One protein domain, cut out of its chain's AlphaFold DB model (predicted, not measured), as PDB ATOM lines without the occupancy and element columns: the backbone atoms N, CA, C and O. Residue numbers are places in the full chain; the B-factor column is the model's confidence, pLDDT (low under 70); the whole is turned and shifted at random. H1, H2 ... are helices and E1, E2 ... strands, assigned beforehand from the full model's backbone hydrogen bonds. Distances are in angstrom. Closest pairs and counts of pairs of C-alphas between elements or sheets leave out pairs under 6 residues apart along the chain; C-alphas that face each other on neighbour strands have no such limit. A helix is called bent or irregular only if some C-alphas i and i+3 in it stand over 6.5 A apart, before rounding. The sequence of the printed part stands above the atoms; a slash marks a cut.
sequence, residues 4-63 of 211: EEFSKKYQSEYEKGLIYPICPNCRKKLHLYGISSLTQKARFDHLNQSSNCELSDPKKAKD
ATOM      1  N   GLU A   4     -32.855  -1.155   4.582       90.38
ATOM      2  CA  GLU A   4     -32.935   0.278   4.870       90.38
ATOM      3  C   GLU A   4     -34.076   0.942   4.098       90.38
ATOM      4  O   GLU A   4     -34.869   1.679   4.682       90.38
ATOM      5  N   GLU A   5     -34.214   0.638   2.805       89.75
ATOM      6  CA  GLU A   5     -35.342   1.108   1.992       89.75
ATOM      7  C   GLU A   5     -36.681   0.592   2.529       89.75
ATOM      8  O   GLU A   5     -37.653   1.347   2.592       89.75
ATOM      9  N   PHE A   6     -36.734  -0.684   2.929       92.00
ATOM     10  CA  PHE A   6     -37.933  -1.290   3.502       92.00
ATOM     11  C   PHE A   6     -38.306  -0.627   4.829       92.00
ATOM     12  O   PHE A   6     -39.449  -0.211   4.990       92.00
ATOM     13  N   SER A   7     -37.347  -0.485   5.749       91.19
ATOM     14  CA  SER A   7     -37.541   0.191   7.034       91.19
ATOM     15  C   SER A   7     -38.032   1.621   6.818       91.19
ATOM     16  O   SER A   7     -39.105   1.974   7.294       91.19
ATOM     17  N   LYS A   8     -37.359   2.412   5.975       92.25
ATOM     18  CA  LYS A   8     -37.767   3.794   5.681       92.25
ATOM     19  C   LYS A   8     -39.199   3.902   5.141       92.25
ATOM     20  O   LYS A   8     -39.876   4.887   5.421       92.25
ATOM     21  N   LYS A   9     -39.647   2.926   4.345       93.88
ATOM     22  CA  LYS A   9     -40.953   2.962   3.676       93.88
ATOM     23  C   LYS A   9     -42.088   2.329   4.488       93.88
ATOM     24  O   LYS A   9     -43.229   2.740   4.308       93.88
ATOM     25  N   TYR A  10     -41.793   1.343   5.333       93.25
ATOM     26  CA  TYR A  10     -42.795   0.465   5.950       93.25
ATOM     27  C   TYR A  10     -42.595   0.247   7.462       93.25
ATOM     28  O   TYR A  10     -43.163  -0.696   8.011       93.25
ATOM     29  N   GLN A  11     -41.782   1.066   8.148       90.56
ATOM     30  CA  GLN A  11     -41.470   0.902   9.581       90.56
ATOM     31  C   GLN A  11     -42.732   0.732  10.445       90.56
ATOM     32  O   GLN A  11     -42.829  -0.219  11.214       90.56
ATOM     33  N   SER A  12     -43.707   1.635  10.293       90.75
ATOM     34  CA  SER A  12     -44.921   1.686  11.124       90.75
ATOM     35  C   SER A  12     -45.787   0.437  10.950       90.75
ATOM     36  O   SER A  12     -46.251  -0.163  11.920       90.75
ATOM     37  N   GLU A  13     -45.994   0.007   9.709       93.75
ATOM     38  CA  GLU A  13     -46.753  -1.193   9.372       93.75
ATOM     39  C   GLU A  13     -46.013  -2.466   9.794       93.75
ATOM     40  O   GLU A  13     -46.651  -3.432  10.220       93.75
ATOM     41  N   TYR A  14     -44.682  -2.476   9.692       90.50
ATOM     42  CA  TYR A  14     -43.840  -3.597  10.105       90.50
ATOM     43  C   TYR A  14     -43.893  -3.810  11.622       90.50
ATOM     44  O   TYR A  14     -44.111  -4.934  12.074       90.50
ATOM     45  N   GLU A  15     -43.777  -2.737  12.408       88.81
ATOM     46  CA  GLU A  15     -43.883  -2.775  13.875       88.81
ATOM     47  C   GLU A  15     -45.267  -3.240  14.348       88.81
ATOM     48  O   GLU A  15     -45.378  -3.964  15.337       88.81
ATOM     49  N   LYS A  16     -46.323  -2.903  13.598       92.31
ATOM     50  CA  LYS A  16     -47.698  -3.380  13.838       92.31
ATOM     51  C   LYS A  16     -47.951  -4.806  13.332       92.31
ATOM     52  O   LYS A  16     -49.064  -5.311  13.465       92.31
ATOM     53  N   GLY A  17     -46.959  -5.449  12.715       88.00
ATOM     54  CA  GLY A  17     -47.075  -6.791  12.142       88.00
ATOM     55  C   GLY A  17     -48.005  -6.889  10.929       88.00
ATOM     56  O   GLY A  17     -48.464  -7.983  10.591       88.00
ATOM     57  N   LEU A  18     -48.285  -5.768  10.263       89.75
ATOM     58  CA  LEU A  18     -49.173  -5.699   9.098       89.75
ATOM     59  C   LEU A  18     -48.449  -6.070   7.798       89.75
ATOM     60  O   LEU A  18     -49.070  -6.575   6.866       89.75
ATOM     61  N   ILE A  19     -47.135  -5.853   7.736       91.31
ATOM     62  CA  ILE A  19     -46.302  -6.173   6.575       91.31
ATOM     63  C   ILE A  19     -45.002  -6.838   7.012       91.31
ATOM     64  O   ILE A  19     -44.435  -6.507   8.047       91.31
ATOM     65  N   TYR A  20     -44.513  -7.773   6.199       90.06
ATOM     66  CA  TYR A  20     -43.208  -8.400   6.379       90.06
ATOM     67  C   TYR A  20     -42.506  -8.520   5.026       90.06
ATOM     68  O   TYR A  20     -43.170  -8.817   4.027       90.06
ATOM     69  N   PRO A  21     -41.174  -8.356   4.971       89.00
ATOM     70  CA  PRO A  21     -40.416  -8.782   3.807       89.00
ATOM     71  C   PRO A  21     -40.563 -10.302   3.644       89.00
ATOM     72  O   PRO A  21     -40.656 -11.042   4.624       89.00
ATOM     73  N   ILE A  22     -40.602 -10.778   2.403       87.88
ATOM     74  CA  ILE A  22     -40.825 -12.190   2.080       87.88
ATOM     75  C   ILE A  22     -39.588 -12.758   1.392       87.88
ATOM     76  O   ILE A  22     -39.030 -12.139   0.487       87.88
ATOM     77  N   CYS A  23     -39.170 -13.959   1.795       86.12
ATOM     78  CA  CYS A  23     -38.059 -14.650   1.158       86.12
ATOM     79  C   CYS A  23     -38.398 -14.988  -0.300       86.12
ATOM     80  O   CYS A  23     -39.392 -15.678  -0.543       86.12
ATOM     81  N   PRO A  24     -37.558 -14.591  -1.271       82.06
ATOM     82  CA  PRO A  24     -37.811 -14.892  -2.675       82.06
ATOM     83  C   PRO A  24     -37.673 -16.387  -2.995       82.06
ATOM     84  O   PRO A  24     -38.242 -16.839  -3.978       82.06
ATOM     85  N   ASN A  25     -36.981 -17.179  -2.168       82.81
ATOM     86  CA  ASN A  25     -36.830 -18.619  -2.397       82.81
ATOM     87  C   ASN A  25     -37.949 -19.451  -1.744       82.81
ATOM     88  O   ASN A  25     -38.575 -20.276  -2.397       82.81
ATOM     89  N   CYS A  26     -38.213 -19.249  -0.446       83.06
ATOM     90  CA  CYS A  26     -39.144 -20.101   0.312       83.06
ATOM     91  C   CYS A  26     -40.484 -19.439   0.655       83.06
ATOM     92  O   CYS A  26     -41.316 -20.069   1.308       83.06
ATOM     93  N   ARG A  27     -40.681 -18.169   0.274       83.38
ATOM     94  CA  ARG A  27     -41.886 -17.362   0.542       83.38
ATOM     95  C   ARG A  27     -42.251 -17.178   2.024       83.38
ATOM     96  O   ARG A  27     -43.327 -16.675   2.333       83.38
ATOM     97  N   LYS A  28     -41.364 -17.531   2.956       87.75
ATOM     98  CA  LYS A  28     -41.562 -17.268   4.389       87.75
ATOM     99  C   LYS A  28     -41.247 -15.814   4.733       87.75
ATOM    100  O   LYS A  28     -40.456 -15.165   4.048       87.75
ATOM    101  N   LYS A  29     -41.853 -15.336   5.821       89.94
ATOM    102  CA  LYS A  29     -41.568 -14.023   6.407       89.94
ATOM    103  C   LYS A  29     -40.090 -13.925   6.787       89.94
ATOM    104  O   LYS A  29     -39.525 -14.855   7.365       89.94
ATOM    105  N   LEU A  30     -39.492 -12.798   6.437       90.25
ATOM    106  CA  LEU A  30     -38.161 -12.383   6.842       90.25
ATOM    107  C   LEU A  30     -38.270 -11.278   7.890       90.25
ATOM    108  O   LEU A  30     -39.299 -10.610   8.018       90.25
ATOM    109  N   HIS A  31     -37.188 -11.076   8.628       90.19
ATOM    110  CA  HIS A  31     -37.102 -10.063   9.668       90.19
ATOM    111  C   HIS A  31     -35.939  -9.121   9.423       90.19
ATOM    112  O   HIS A  31     -34.909  -9.520   8.881       90.19
ATOM    113  N   LEU A  32     -36.125  -7.863   9.815       89.75
ATOM    114  CA  LEU A  32     -35.060  -6.876   9.795       89.75
ATOM    115  C   LEU A  32     -34.067  -7.208  10.907       89.75
ATOM    116  O   LEU A  32     -34.438  -7.319  12.074       89.75
ATOM    117  N   TYR A  33     -32.801  -7.351  10.538       87.44
ATOM    118  CA  TYR A  33     -31.696  -7.512  11.469       87.44
ATOM    119  C   TYR A  33     -30.703  -6.370  11.284       87.44
ATOM    120  O   TYR A  33     -30.432  -5.968  10.153       87.44
ATOM    121  N   GLY A  34     -30.156  -5.852  12.385       85.19
ATOM    122  CA  GLY A  34     -29.088  -4.848  12.357       85.19
ATOM    123  C   GLY A  34     -29.486  -3.467  11.822       85.19
ATOM    124  O   GLY A  34     -28.603  -2.652  11.607       85.19
ATOM    125  N   ILE A  35     -30.779  -3.174  11.628       86.81
ATOM    126  CA  ILE A  35     -31.245  -1.914  11.013       86.81
ATOM    127  C   ILE A  35     -30.830  -0.657  11.794       86.81
ATOM    128  O   ILE A  35     -30.594   0.393  11.208       86.81
ATOM    129  N   SER A  36     -30.701  -0.782  13.115       84.06
ATOM    130  CA  SER A  36     -30.282   0.293  14.024       84.06
ATOM    131  C   SER A  36     -28.872   0.074  14.582       84.06
ATOM    132  O   SER A  36     -28.471   0.754  15.523       84.06
ATOM    133  N   SER A  37     -28.128  -0.907  14.059       85.75
ATOM    134  CA  SER A  37     -26.790  -1.229  14.552       85.75
ATOM    135  C   SER A  37     -25.730  -0.434  13.800       85.75
ATOM    136  O   SER A  37     -25.686  -0.448  12.575       85.75
ATOM    137  N   LEU A  38     -24.826   0.213  14.537       82.06
ATOM    138  CA  LEU A  38     -23.669   0.904  13.958       82.06
ATOM    139  C   LEU A  38     -22.554  -0.064  13.530       82.06
ATOM    140  O   LEU A  38     -21.665   0.311  12.773       82.06
ATOM    141  N   THR A  39     -22.580  -1.302  14.030       84.25
ATOM    142  CA  THR A  39     -21.516  -2.299  13.824       84.25
ATOM    143  C   THR A  39     -21.947  -3.464  12.942       84.25
ATOM    144  O   THR A  39     -21.101  -4.165  12.388       84.25
ATOM    145  N   GLN A  40     -23.252  -3.694  12.793       81.00
ATOM    146  CA  GLN A  40     -23.786  -4.786  11.989       81.00
ATOM    147  C   GLN A  40     -24.442  -4.244  10.728       81.00
ATOM    148  O   GLN A  40     -25.311  -3.383  10.787       81.00
ATOM    149  N   LYS A  41     -24.071  -4.811   9.579       84.19
ATOM    150  CA  LYS A  41     -24.736  -4.511   8.311       84.19
ATOM    151  C   LYS A  41     -26.188  -4.987   8.361       84.19
ATOM    152  O   LYS A  41     -26.433  -6.160   8.670       84.19
ATOM    153  N   ALA A  42     -27.122  -4.101   8.018       87.75
ATOM    154  CA  ALA A  42     -28.532  -4.446   7.984       87.75
ATOM    155  C   ALA A  42     -28.808  -5.528   6.929       87.75
ATOM    156  O   ALA A  42     -28.213  -5.552   5.847       87.75
ATOM    157  N   ARG A  43     -29.705  -6.458   7.261       87.19
ATOM    158  CA  ARG A  43     -30.080  -7.576   6.385       87.19
ATOM    159  C   ARG A  43     -31.476  -8.095   6.702       87.19
ATOM    160  O   ARG A  43     -32.031  -7.815   7.762       87.19
ATOM    161  N   PHE A  44     -32.024  -8.865   5.767       89.19
ATOM    162  CA  PHE A  44     -33.235  -9.643   5.988       89.19
ATOM    163  C   PHE A  44     -32.865 -11.074   6.393       89.19
ATOM    164  O   PHE A  44     -32.253 -11.785   5.598       89.19
ATOM    165  N   ASP A  45     -33.272 -11.502   7.586       86.75
ATOM    166  CA  ASP A  45     -32.939 -12.820   8.139       86.75
ATOM    167  C   ASP A  45     -34.182 -13.705   8.332       86.75
ATOM    168  O   ASP A  45     -35.301 -13.235   8.561       86.75
ATOM    169  N   HIS A  46     -33.976 -15.024   8.265       88.06
ATOM    170  CA  HIS A  46     -34.962 -16.006   8.717       88.06
ATOM    171  C   HIS A  46     -34.826 -16.186  10.230       88.06
ATOM    172  O   HIS A  46     -33.753 -16.558  10.699       88.06
ATOM    173  N   LEU A  47     -35.914 -16.018  10.986       75.06
ATOM    174  CA  LEU A  47     -35.852 -15.978  12.455       75.06
ATOM    175  C   LEU A  47     -35.442 -17.314  13.113       75.06
ATOM    176  O   LEU A  47     -35.050 -17.311  14.264       75.06
ATOM    177  N   ASN A  48     -35.457 -18.438  12.385       67.38
ATOM    178  CA  ASN A  48     -35.120 -19.769  12.919       67.38
ATOM    179  C   ASN A  48     -34.366 -20.668  11.922       67.38
ATOM    180  O   ASN A  48     -34.596 -21.871  11.936       67.38
ATOM    181  N   GLN A  49     -33.547 -20.107  11.016       63.50
ATOM    182  CA  GLN A  49     -32.883 -20.865   9.932       63.50
ATOM    183  C   GLN A  49     -33.830 -21.904   9.311       63.50
ATOM    184  O   GLN A  49     -33.759 -23.091   9.617       63.50
ATOM    185  N   SER A  50     -34.800 -21.455   8.507       66.31
ATOM    186  CA  SER A  50     -35.779 -22.366   7.903       66.31
ATOM    187  C   SER A  50     -35.061 -23.549   7.244       66.31
ATOM    188  O   SER A  50     -34.509 -23.373   6.163       66.31
ATOM    189  N   SER A  51     -35.148 -24.744   7.842       63.91
ATOM    190  CA  SER A  51     -34.402 -25.951   7.435       63.91
ATOM    191  C   SER A  51     -34.514 -26.271   5.943       63.91
ATOM    192  O   SER A  51     -33.618 -26.856   5.347       63.91
ATOM    193  N   ASN A  52     -35.618 -25.839   5.330       73.00
ATOM    194  CA  ASN A  52     -35.953 -26.099   3.936       73.00
ATOM    195  C   ASN A  52     -35.685 -24.895   3.007       73.00
ATOM    196  O   ASN A  52     -36.219 -24.854   1.903       73.00
ATOM    197  N   CYS A  53     -34.930 -23.881   3.446       80.62
ATOM    198  CA  CYS A  53     -34.575 -22.715   2.635       80.62
ATOM    199  C   CYS A  53     -33.059 -22.525   2.591       80.62
ATOM    200  O   CYS A  53     -32.431 -22.216   3.600       80.62
ATOM    201  N   GLU A  54     -32.484 -22.623   1.399       78.38
ATOM    202  CA  GLU A  54     -31.040 -22.468   1.193       78.38
ATOM    203  C   GLU A  54     -30.555 -21.036   1.479       78.38
ATOM    204  O   GLU A  54     -29.431 -20.854   1.931       78.38
ATOM    205  N   LEU A  55     -31.434 -20.033   1.335       81.38
ATOM    206  CA  LEU A  55     -31.162 -18.637   1.709       81.38
ATOM    207  C   LEU A  55     -31.221 -18.383   3.222       81.38
ATOM    208  O   LEU A  55     -30.987 -17.261   3.661       81.38
ATOM    209  N   SER A  56     -31.594 -19.379   4.028       83.44
ATOM    210  CA  SER A  56     -31.602 -19.235   5.488       83.44
ATOM    211  C   SER A  56     -30.239 -19.482   6.132       83.44
ATOM    212  O   SER A  56     -30.034 -19.077   7.271       83.44
ATOM    213  N   ASP A  57     -29.311 -20.100   5.395       80.50
ATOM    214  CA  ASP A  57     -27.915 -20.272   5.786       80.50
ATOM    215  C   ASP A  57     -27.076 -19.153   5.143       80.50
ATOM    216  O   ASP A  57     -26.880 -19.171   3.924       80.50
ATOM    217  N   PRO A  58     -26.538 -18.190   5.919       74.12
ATOM    218  CA  PRO A  58     -25.740 -17.088   5.382       74.12
ATOM    219  C   PRO A  58     -24.517 -17.544   4.576       74.12
ATOM    220  O   PRO A  58     -24.099 -16.848   3.648       74.12
ATOM    221  N   LYS A  59     -23.946 -18.716   4.899       73.56
ATOM    222  CA  LYS A  59     -22.798 -19.265   4.164       73.56
ATOM    223  C   LYS A  59     -23.186 -19.701   2.761       73.56
ATOM    224  O   LYS A  59     -22.345 -19.600   1.881       73.56
ATOM    225  N   LYS A  60     -24.424 -20.164   2.567       72.69
ATOM    226  CA  LYS A  60     -24.970 -20.553   1.259       72.69
ATOM    227  C   LYS A  60     -25.597 -19.367   0.541       72.69
ATOM    228  O   LYS A  60     -25.460 -19.256  -0.665       72.69
ATOM    229  N   ALA A  61     -26.241 -18.451   1.263       74.00
ATOM    230  CA  ALA A  61     -26.941 -17.309   0.678       74.00
ATOM    231  C   ALA A  61     -26.030 -16.407  -0.174       74.00
ATOM    232  O   ALA A  61     -26.482 -15.874  -1.181       74.00
ATOM    233  N   LYS A  62     -24.745 -16.275   0.184       72.88
ATOM    234  CA  LYS A  62     -23.753 -15.523  -0.612       72.88
ATOM    235  C   LYS A  62     -23.525 -16.106  -2.017       72.88
ATOM    236  O   LYS A  62     -23.081 -15.393  -2.908       72.88
ATOM    237  N   ASP A  63     -23.805 -17.396  -2.181       72.06
ATOM    238  CA  ASP A  63     -23.594 -18.159  -3.407       72.06
ATOM    239  C   ASP A  63     -24.859 -18.175  -4.290       72.06
ATOM    240  O   ASP A  63     -24.838 -18.704  -5.405       72.06
TER     241      ASP A  63
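What this domain is: This is residues 4 to 63 of the 211 residues of an uncharacterized protein of Helicobacter sp. 13S00482-2 (UniProt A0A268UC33). Little regular structure is present: a small hairpin, E1 and E2, sits among long loops, with H1 and short H2 on opposite sides. The printed part has 60 residues, 22 in named elements, two helices and two strands ordered H1, E1, E2, H2; the class is mixed, the sheet antiparallel. It is compact, radius of gyration of the C-alphas 12.0 A, spanning 30 by 28 by 17 A.

Where its parts are: E1, residues 31 to 33, and E2, residues 43 to 45, each measure 6.2 A. H1, residues 4 to 15, measures 14.5 A from C-alpha 4 at (-32.935, 0.278, 4.870); it is irregular, C-alphas 9 and 12 being 8.5 A apart. H2, residues 58 to 61, measures 4.9 A, ending at C-alpha 61 (-26.941, -17.309, 0.678).

How they stand to each other: In the hairpin E1 and E2, N 31 and O 45 are within hydrogen-bond range, 2.9 A. The closest C-alphas of H1 and E1, Ser 7 and Leu 32, are 8.0 A apart. H1 is only just apart from E2, at 8.5 A; H2 is apart from H1 and E1. H1 has 6 of 8 O i to N i+4 pairs within range; H2 is too short for one.

The domain as a whole: The farthest C-alphas, Lys 16 and Asp 63, are 33.1 A apart. The printed part has no cut; links H1 to E1 and E2 to H2 are long. Residues 48 to 51 have pLDDT under 70.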